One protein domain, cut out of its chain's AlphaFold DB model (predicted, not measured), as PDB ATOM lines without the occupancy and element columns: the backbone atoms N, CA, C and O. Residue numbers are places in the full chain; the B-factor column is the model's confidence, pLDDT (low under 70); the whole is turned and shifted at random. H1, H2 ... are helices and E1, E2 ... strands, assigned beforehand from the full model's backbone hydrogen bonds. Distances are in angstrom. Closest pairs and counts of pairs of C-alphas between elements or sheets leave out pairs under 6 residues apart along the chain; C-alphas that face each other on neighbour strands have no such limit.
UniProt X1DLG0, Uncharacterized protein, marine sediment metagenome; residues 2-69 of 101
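This is residues 2 to 69 of the 101 residues of an uncharacterized protein of marine sediment metagenome (UniProt X1DLG0). Two strand hairpins, a long one of E3 and E4 and a small one of E1 and E2, follow each other along the longest axis as an arch, with the short helix H2 in its hollow. The other short helix, H1, sits near E3, and the tips of the two hairpins lie at the far ends of the domain. The printed part has 68 residues, with two named helices and four named strands in the order H1, E1, E2, E3, E4, H2. Each hairpin is its own antiparallel sheet of two strands, and the class is mixed, helices and strands. The whole is compact, with a radius of gyration of the C-alphas of 11.3 A, and elongated in outline, spanning 34 by 21 by 18 A.

H1, residues 7 to 14, comes first, and a tight link leads to E1, residues 17 to 19. E1 and E2, residues 23 to 25, form a hairpin, antiparallel at 156 degrees, with N 19 and O 23 within hydrogen-bond range at 2.9 A and N 25 and O 17 at 2.8 A. H1 and E2 are apart, but only just, at 8.3 A. E3, residues 29 to 36, is apart from E2; its closest C-alpha pair with H1 is Ser 14 and Asn 29, 5.7 A. E3 and E4, residues 39 to 45, form the second hairpin, antiparallel at 156 degrees, with N 31 and O 43 within hydrogen-bond range at 2.9 A and N 41 and O 34 at 2.8 A. H2, residues 53 to 60, is close to H1 but not clearly touching: the closest C-alphas, Leu 13 and Met 57, are 7.1 A apart, at a steep tilt of 39 degrees, opposite ways. The closest C-alphas of E1 and H2 are those of Leu 19 and Tyr 60, 7.3 A apart. E3 and H2 are apart. In H1 and H2 every O i to N i+4 pair is within hydrogen-bond range.

H1 is 10.3 A long and begins at C-alpha 7, (41.698, 8.417, -23.760). E1 measures 6.3 A and E2 6.6 A. E3 is 20.9 A long, from C-alpha 29 at (45.184, -3.036, -28.411), and E4 is 19.3 A long. H2 is 10.5 A long and ends at C-alpha 60, (32.388, -1.161, -17.858).

The two C-alphas farthest apart, those of Asn 22 and Asn 37, are 34.6 A apart. The printed part has no cut, and no link is long; that from E4 to H2 is short, with 7 residues. The mean pLDDT of the printed part is 95.4, and no printed residue is under 70.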
ATOM      1  N   LYS A   2      28.489   3.790 -28.349       97.00
ATOM      2  CA  LYS A   2      27.656   4.937 -27.974       97.00
ATOM      3  C   LYS A   2      28.538   6.015 -27.341       97.00
ATOM      4  O   LYS A   2      29.219   5.724 -26.359       97.00
ATOM      5  N   GLY A   3      28.524   7.224 -27.890       97.25
ATOM      6  CA  GLY A   3      29.397   8.310 -27.450       97.25
ATOM      7  C   GLY A   3      30.872   8.092 -27.806       97.25
ATOM      8  O   GLY A   3      31.240   7.160 -28.532       97.25
ATOM      9  N   ILE A   4      31.724   8.954 -27.251       97.38
ATOM     10  CA  ILE A   4      33.174   8.950 -27.459       97.38
ATOM     11  C   ILE A   4      33.849   8.695 -26.104       97.38
ATOM     12  O   ILE A   4      33.774   9.549 -25.223       97.38
ATOM     13  N   PRO A   5      34.470   7.523 -25.893       96.69
ATOM     14  CA  PRO A   5      35.256   7.277 -24.691       96.69
ATOM     15  C   PRO A   5      36.473   8.198 -24.595       96.69
ATOM     16  O   PRO A   5      37.148   8.425 -25.599       96.69
ATOM     17  N   SER A   6      36.794   8.656 -23.384       96.88
ATOM     18  CA  SER A   6      38.039   9.384 -23.129       96.88
ATOM     19  C   SER A   6      39.265   8.487 -23.326       96.88
ATOM     20  O   SER A   6      39.201   7.260 -23.184       96.88
ATOM     21  N   SER A   7      40.408   9.106 -23.621       94.94
ATOM     22  CA  SER A   7      41.698   8.417 -23.760       94.94
ATOM     23  C   SER A   7      42.058   7.606 -22.511       94.94
ATOM     24  O   SER A   7      42.530   6.476 -22.624       94.94
ATOM     25  N   GLU A   8      41.761   8.130 -21.322       96.19
ATOM     26  CA  GLU A   8      41.968   7.461 -20.034       96.19
ATOM     27  C   GLU A   8      41.160   6.166 -19.915       96.19
ATOM     28  O   GLU A   8      41.718   5.113 -19.599       96.19
ATOM     29  N   LYS A   9      39.865   6.204 -20.256       96.12
ATOM     30  CA  LYS A   9      38.998   5.015 -20.256       96.12
ATOM     31  C   LYS A   9      39.516   3.942 -21.212       96.12
ATOM     32  O   LYS A   9      39.535   2.760 -20.871       96.12
ATOM     33  N   LEU A  10      39.968   4.343 -22.402       96.31
ATOM     34  CA  LEU A  10      40.566   3.415 -23.364       96.31
ATOM     35  C   LEU A  10      41.890   2.832 -22.850       96.31
ATOM     36  O   LEU A  10      42.150   1.647 -23.053       96.31
ATOM     37  N   LYS A  11      42.697   3.632 -22.143       95.88
ATOM     38  CA  LYS A  11      43.965   3.206 -21.533       95.88
ATOM     39  C   LYS A  11      43.759   2.208 -20.390       95.88
ATOM     40  O   LYS A  11      44.561   1.294 -20.238       95.88
ATOM     41  N   ILE A  12      42.685   2.346 -19.612       94.81
ATOM     42  CA  ILE A  12      42.306   1.357 -18.590       94.81
ATOM     43  C   ILE A  12      41.999   0.011 -19.256       94.81
ATOM     44  O   ILE A  12      42.557  -1.011 -18.869       94.81
ATOM     45  N   LEU A  13      41.169   0.006 -20.305       95.12
ATOM     46  CA  LEU A  13      40.832  -1.228 -21.021       95.12
ATOM     47  C   LEU A  13      42.045  -1.871 -21.709       95.12
ATOM     48  O   LEU A  13      42.146  -3.099 -21.740       95.12
ATOM     49  N   SER A  14      42.960  -1.072 -22.266       95.94
ATOM     50  CA  SER A  14      44.123  -1.599 -22.990       95.94
ATOM     51  C   SER A  14      45.125  -2.310 -22.081       95.94
ATOM     52  O   SER A  14      45.748  -3.282 -22.506       95.94
ATOM     53  N   LYS A  15      45.229  -1.891 -20.814       96.12
ATOM     54  CA  LYS A  15      46.063  -2.536 -19.787       96.12
ATOM     55  C   LYS A  15      45.481  -3.846 -19.242       96.12
ATOM     56  O   LYS A  15      46.173  -4.543 -18.508       96.12
ATOM     57  N   GLY A  16      44.254  -4.203 -19.620       93.50
ATOM     58  CA  GLY A  16      43.522  -5.310 -19.011       93.50
ATOM     59  C   GLY A  16      42.843  -4.882 -17.710       93.50
ATOM     60  O   GLY A  16      43.265  -3.942 -17.039       93.50
ATOM     61  N   VAL A  17      41.738  -5.544 -17.373       94.00
ATOM     62  CA  VAL A  17      40.902  -5.161 -16.229       94.00
ATOM     63  C   VAL A  17      40.117  -6.354 -15.699       94.00
ATOM     64  O   VAL A  17      39.752  -7.254 -16.455       94.00
ATOM     65  N   THR A  18      39.817  -6.360 -14.405       93.81
ATOM     66  CA  THR A  18      38.893  -7.329 -13.808       93.81
ATOM     67  C   THR A  18      37.516  -6.691 -13.682       93.81
ATOM     68  O   THR A  18      37.347  -5.693 -12.988       93.81
ATOM     69  N   LEU A  19      36.530  -7.256 -14.377       90.00
ATOM     70  CA  LEU A  19      35.131  -6.846 -14.273       90.00
ATOM     71  C   LEU A  19      34.428  -7.597 -13.129       90.00
ATOM     72  O   LEU A  19      34.979  -8.538 -12.554       90.00
ATOM     73  N   LYS A  20      33.174  -7.218 -12.836       85.69
ATOM     74  CA  LYS A  20      32.321  -7.894 -11.841       85.69
ATOM     75  C   LYS A  20      32.314  -9.422 -12.026       85.69
ATOM     76  O   LYS A  20      32.290  -9.917 -13.155       85.69
ATOM     77  N   GLY A  21      32.302 -10.150 -10.906       85.44
ATOM     78  CA  GLY A  21      32.287 -11.617 -10.889       85.44
ATOM     79  C   GLY A  21      33.611 -12.255 -11.320       85.44
ATOM     80  O   GLY A  21      33.596 -13.276 -11.999       85.44
ATOM     81  N   ASN A  22      34.750 -11.631 -10.991       86.31
ATOM     82  CA  ASN A  22      36.100 -12.107 -11.333       86.31
ATOM     83  C   ASN A  22      36.343 -12.325 -12.834       86.31
ATOM     84  O   ASN A  22      37.217 -13.096 -13.243       86.31
ATOM     85  N   TYR A  23      35.608 -11.608 -13.685       90.62
ATOM     86  CA  TYR A  23      35.787 -11.686 -15.125       90.62
ATOM     87  C   TYR A  23      37.023 -10.879 -15.534       90.62
ATOM     88  O   TYR A  23      36.950  -9.685 -15.830       90.62
ATOM     89  N   LYS A  24      38.183 -11.538 -15.521       93.25
ATOM     90  CA  LYS A  24      39.464 -10.952 -15.932       93.25
ATOM     91  C   LYS A  24      39.507 -10.766 -17.445       93.25
ATOM     92  O   LYS A  24      39.142 -11.681 -18.184       93.25
ATOM     93  N   ILE A  25      39.977  -9.615 -17.898       94.25
ATOM     94  CA  ILE A  25      40.229  -9.291 -19.301       94.25
ATOM     95  C   ILE A  25      41.720  -9.052 -19.469       94.25
ATOM     96  O   ILE A  25      42.306  -8.238 -18.753       94.25
ATOM     97  N   SER A  26      42.321  -9.755 -20.422       95.00
ATOM     98  CA  SER A  26      43.727  -9.585 -20.767       95.00
ATOM     99  C   SER A  26      43.983  -8.231 -21.443       95.00
ATOM    100  O   SER A  26      43.083  -7.693 -22.099       95.00
ATOM    101  N   PRO A  27      45.216  -7.697 -21.346       96.62
ATOM    102  CA  PRO A  27      45.630  -6.524 -22.104       96.62
ATOM    103  C   PRO A  27      45.312  -6.660 -23.597       96.62
ATOM    104  O   PRO A  27      45.417  -7.742 -24.185       96.62
ATOM    105  N   CYS A  28      44.920  -5.555 -24.221       97.06
ATOM    106  CA  CYS A  28      44.500  -5.537 -25.617       97.06
ATOM    107  C   CYS A  28      44.878  -4.228 -26.310       97.06
ATOM    108  O   CYS A  28      45.073  -3.194 -25.673       97.06
ATOM    109  N   ASN A  29      44.959  -4.255 -27.641       97.25
ATOM    110  CA  ASN A  29      45.184  -3.036 -28.411       97.25
ATOM    111  C   ASN A  29      43.845  -2.428 -28.825       97.25
ATOM    112  O   ASN A  29      42.980  -3.126 -29.364       97.25
ATOM    113  N   ILE A  30      43.706  -1.121 -28.626       97.44
ATOM    114  CA  ILE A  30      42.511  -0.359 -28.978       97.44
ATOM    115  C   ILE A  30      42.942   0.837 -29.819       97.44
ATOM    116  O   ILE A  30      43.842   1.574 -29.431       97.44
ATOM    117  N   TYR A  31      42.277   1.032 -30.954       96.88
ATOM    118  CA  TYR A  31      42.524   2.141 -31.868       96.88
ATOM    119  C   TYR A  31      41.209   2.857 -32.158       96.88
ATOM    120  O   TYR A  31      40.226   2.215 -32.549       96.88
ATOM    121  N   LEU A  32      41.184   4.179 -31.994       96.44
ATOM    122  CA  LEU A  32      40.088   5.014 -32.475       96.44
ATOM    123  C   LEU A  32      40.237   5.168 -33.990       96.44
ATOM    124  O   LEU A  32      41.206   5.751 -34.454       96.44
ATOM    125  N   LEU A  33      39.304   4.605 -34.759       96.75
ATOM    126  CA  LEU A  33      39.346   4.692 -36.221       96.75
ATOM    127  C   LEU A  33      38.683   5.966 -36.733       96.75
ATOM    128  O   LEU A  33      39.188   6.597 -37.651       96.75
ATOM    129  N   LYS A  34      37.508   6.290 -36.187       96.62
ATOM    130  CA  LYS A  34      36.743   7.481 -36.556       96.62
ATOM    131  C   LYS A  34      35.658   7.787 -35.537       96.62
ATOM    132  O   LYS A  34      35.233   6.909 -34.782       96.62
ATOM    133  N   ILE A  35      35.172   9.019 -35.583       97.31
ATOM    134  CA  ILE A  35      33.968   9.470 -34.893       97.31
ATOM    135  C   ILE A  35      32.910   9.741 -35.965       97.31
ATOM    136  O   ILE A  35      33.205  10.300 -37.018       97.31
ATOM    137  N   THR A  36      31.683   9.276 -35.754       96.25
ATOM    138  CA  THR A  36      30.575   9.475 -36.698       96.25
ATOM    139  C   THR A  36      29.284   9.628 -35.910       96.25
ATOM    140  O   THR A  36      28.989   8.784 -35.064       96.25
ATOM    141  N   ASN A  37      28.518  10.690 -36.168       95.50
ATOM    142  CA  ASN A  37      27.248  10.990 -35.493       95.50
ATOM    143  C   ASN A  37      27.372  10.919 -33.955       95.50
ATOM    144  O   ASN A  37      26.622  10.199 -33.300       95.50
ATOM    145  N   GLY A  38      28.407  11.559 -33.395       95.88
ATOM    146  CA  GLY A  38      28.684  11.559 -31.950       95.88
ATOM    147  C   GLY A  38      29.135  10.215 -31.360       95.88
ATOM    148  O   GLY A  38      29.236  10.082 -30.144       95.88
ATOM    149  N   ASN A  39      29.412   9.203 -32.186       97.75
ATOM    150  CA  ASN A  39      29.750   7.849 -31.752       97.75
ATOM    151  C   ASN A  39      31.146   7.432 -32.228       97.75
ATOM    152  O   ASN A  39      31.505   7.628 -33.390       97.75
ATOM    153  N   ALA A  40      31.921   6.783 -31.359       97.75
ATOM    154  CA  ALA A  40      33.248   6.279 -31.704       97.75
ATOM    155  C   ALA A  40      33.188   4.921 -32.423       97.75
ATOM    156  O   ALA A  40      32.473   3.995 -32.016       97.75
ATOM    157  N   ILE A  41      34.002   4.761 -33.462       97.75
ATOM    158  CA  ILE A  41      34.289   3.481 -34.109       97.75
ATOM    159  C   ILE A  41      35.694   3.063 -33.695       97.75
ATOM    160  O   ILE A  41      36.677   3.725 -34.018       97.75
ATOM    161  N   LEU A  42      35.765   1.950 -32.968       97.81
ATOM    162  CA  LEU A  42      37.002   1.421 -32.413       97.81
ATOM    163  C   LEU A  42      37.399   0.132 -33.132       97.81
ATOM    164  O   LEU A  42      36.554  -0.731 -33.385       97.81
ATOM    165  N   LYS A  43      38.696  -0.026 -33.397       97.81
ATOM    166  CA  LYS A  43      39.313  -1.313 -33.721       97.81
ATOM    167  C   LYS A  43      39.924  -1.867 -32.447       97.81
ATOM    168  O   LYS A  43      40.805  -1.243 -31.866       97.81
ATOM    169  N   ILE A  44      39.465  -3.041 -32.030       97.56
ATOM    170  CA  ILE A  44      39.968  -3.717 -30.835       97.56
ATOM    171  C   ILE A  44      40.593  -5.038 -31.270       97.56
ATOM    172  O   ILE A  44      39.953  -5.829 -31.967       97.56
ATOM    173  N   LYS A  45      41.846  -5.266 -30.875       97.00
ATOM    174  CA  LYS A  45      42.581  -6.506 -31.129       97.00
ATOM    175  C   LYS A  45      42.781  -7.230 -29.800       97.00
ATOM    176  O   LYS A  45      43.499  -6.741 -28.931       97.00
ATOM    177  N   ILE A  46      42.128  -8.378 -29.660       96.06
ATOM    178  CA  ILE A  46      42.193  -9.252 -28.483       96.06
ATOM    179  C   ILE A  46      42.822 -10.595 -28.860       96.06
ATOM    180  O   ILE A  46      42.781 -10.989 -30.026       96.06
ATOM    181  N   ARG A  47      43.399 -11.282 -27.870       93.81
ATOM    182  CA  ARG A  47      43.948 -12.646 -28.007       93.81
ATOM    183  C   ARG A  47      43.068 -13.724 -27.365       93.81
ATOM    184  O   ARG A  47      43.291 -14.902 -27.589       93.81
ATOM    185  N   GLU A  48      42.063 -13.319 -26.597       93.38
ATOM    186  CA  GLU A  48      41.062 -14.194 -25.985       93.38
ATOM    187  C   GLU A  48      39.674 -13.935 -26.591       93.38
ATOM    188  O   GLU A  48      39.457 -12.935 -27.274       93.38
ATOM    189  N   GLY A  49      38.729 -14.849 -26.363       91.44
ATOM    190  CA  GLY A  49      37.385 -14.805 -26.944       91.44
ATOM    191  C   GLY A  49      36.278 -15.046 -25.923       91.44
ATOM    192  O   GLY A  49      35.382 -15.849 -26.173       91.44
ATOM    193  N   LYS A  50      36.329 -14.397 -24.754       94.00
ATOM    194  CA  LYS A  50      35.373 -14.672 -23.670       94.00
ATOM    195  C   LYS A  50      33.948 -14.184 -24.001       94.00
ATOM    196  O   LYS A  50      33.741 -13.231 -24.762       94.00
ATOM    197  N   LYS A  51      32.933 -14.828 -23.402       94.88
ATOM    198  CA  LYS A  51      31.505 -14.573 -23.683       94.88
ATOM    199  C   LYS A  51      31.151 -13.088 -23.534       94.88
ATOM    200  O   LYS A  51      31.169 -12.532 -22.436       94.88
ATOM    201  N   ARG A  52      30.755 -12.470 -24.657       95.00
ATOM    202  CA  ARG A  52      30.357 -11.051 -24.768       95.00
ATOM    203  C   ARG A  52      31.436 -10.050 -24.323       95.00
ATOM    204  O   ARG A  52      31.097  -8.916 -23.998       95.00
ATOM    205  N   GLN A  53      32.716 -10.427 -24.353       95.75
ATOM    206  CA  GLN A  53      33.832  -9.622 -23.844       95.75
ATOM    207  C   GLN A  53      33.809  -8.157 -24.295       95.75
ATOM    208  O   GLN A  53      33.778  -7.273 -23.448       95.75
ATOM    209  N   ILE A  54      33.732  -7.890 -25.603       96.44
ATOM    210  CA  ILE A  54      33.731  -6.514 -26.134       96.44
ATOM    211  C   ILE A  54      32.536  -5.692 -25.626       96.44
ATOM    212  O   ILE A  54      32.669  -4.499 -25.365       96.44
ATOM    213  N   ARG A  55      31.365  -6.320 -25.455       96.56
ATOM    214  CA  ARG A  55      30.171  -5.636 -24.929       96.56
ATOM    215  C   ARG A  55      30.349  -5.287 -23.452       96.56
ATOM    216  O   ARG A  55      30.143  -4.136 -23.089       96.56
ATOM    217  N   LYS A  56      30.838  -6.240 -22.650       95.88
ATOM    218  CA  LYS A  56      31.149  -6.028 -21.227       95.88
ATOM    219  C   LYS A  56      32.222  -4.953 -21.016       95.88
ATOM    220  O   LYS A  56      32.095  -4.146 -20.105       95.88
ATOM    221  N   MET A  57      33.248  -4.908 -21.872       95.69
ATOM    222  CA  MET A  57      34.262  -3.843 -21.853       95.69
ATOM    223  C   MET A  57      33.641  -2.464 -22.063       95.69
ATOM    224  O   MET A  57      33.981  -1.529 -21.349       95.69
ATOM    225  N   GLY A  58      32.733  -2.338 -23.035       96.19
ATOM    226  CA  GLY A  58      32.036  -1.080 -23.289       96.19
ATOM    227  C   GLY A  58      31.161  -0.653 -22.112       96.19
ATOM    228  O   GLY A  58      31.268   0.482 -21.655       96.19
ATOM    229  N   GLU A  59      30.351  -1.574 -21.586       95.69
ATOM    230  CA  GLU A  59      29.507  -1.341 -20.405       95.69
ATOM    231  C   GLU A  59      30.337  -0.878 -19.199       95.69
ATOM    232  O   GLU A  59      29.971   0.097 -18.549       95.69
ATOM    233  N   TYR A  60      31.491  -1.506 -18.961       95.06
ATOM    234  CA  TYR A  60      32.388  -1.161 -17.858       95.06
ATOM    235  C   TYR A  60      32.862   0.297 -17.882       95.06
ATOM    236  O   TYR A  60      32.925   0.934 -16.836       95.06
ATOM    237  N   ILE A  61      33.150   0.854 -19.063       95.25
ATOM    238  CA  ILE A  61      33.557   2.264 -19.190       95.25
ATOM    239  C   ILE A  61      32.381   3.227 -19.425       95.25
ATOM    240  O   ILE A  61      32.598   4.416 -19.681       95.25
ATOM    241  N   GLY A  62      31.138   2.740 -19.331       96.44
ATOM    242  CA  GLY A  62      29.916   3.538 -19.465       96.44
ATOM    243  C   GLY A  62      29.473   3.798 -20.908       96.44
ATOM    244  O   GLY A  62      28.802   4.789 -21.181       96.44
ATOM    245  N   HIS A  63      29.855   2.942 -21.857       97.25
ATOM    246  CA  HIS A  63      29.621   3.152 -23.285       97.25
ATOM    247  C   HIS A  63      29.122   1.875 -23.979       97.25
ATOM    248  O   HIS A  63      29.870   0.937 -24.255       97.25
ATOM    249  N   PHE A  64      27.847   1.851 -24.354       96.88
ATOM    250  CA  PHE A  64      27.245   0.671 -24.979       96.88
ATOM    251  C   PHE A  64      27.773   0.388 -26.395       96.88
ATOM    252  O   PHE A  64      27.981   1.283 -27.224       96.88
ATOM    253  N   VAL A  65      27.948  -0.895 -26.718       97.69
ATOM    254  CA  VAL A  65      28.338  -1.335 -28.064       97.69
ATOM    255  C   VAL A  65      27.102  -1.439 -28.959       97.69
ATOM    256  O   VAL A  65      26.342  -2.399 -28.867       97.69
ATOM    257  N   LEU A  66      26.946  -0.463 -29.857       97.25
ATOM    258  CA  LEU A  66      25.838  -0.392 -30.821       97.25
ATOM    259  C   LEU A  66      25.949  -1.444 -31.937       97.25
ATOM    260  O   LEU A  66      24.983  -2.114 -32.276       97.25
ATOM    261  N   LYS A  67      27.153  -1.617 -32.495       96.62
ATOM    262  CA  LYS A  67      27.452  -2.574 -33.569       96.62
ATOM    263  C   LYS A  67      28.794  -3.234 -33.294       96.62
ATOM    264  O   LYS A  67      29.742  -2.558 -32.898       96.62
ATOM    265  N   LEU A  68      28.866  -4.541 -33.519       96.94
ATOM    266  CA  LEU A  68      30.084  -5.329 -33.373       96.94
ATOM    267  C   LEU A  68      30.265  -6.193 -34.616       96.94
ATOM    268  O   LEU A  68      29.360  -6.932 -34.992       96.94
ATOM    269  N   ARG A  69      31.434  -6.097 -35.249       95.44
ATOM    270  CA  ARG A  69      31.804  -6.915 -36.404       95.44
ATOM    271  C   ARG A  69      33.239  -7.381 -36.231       95.44
ATOM    272  O   ARG A  69      34.129  -6.558 -36.026       95.44
TER     273      ARG A  69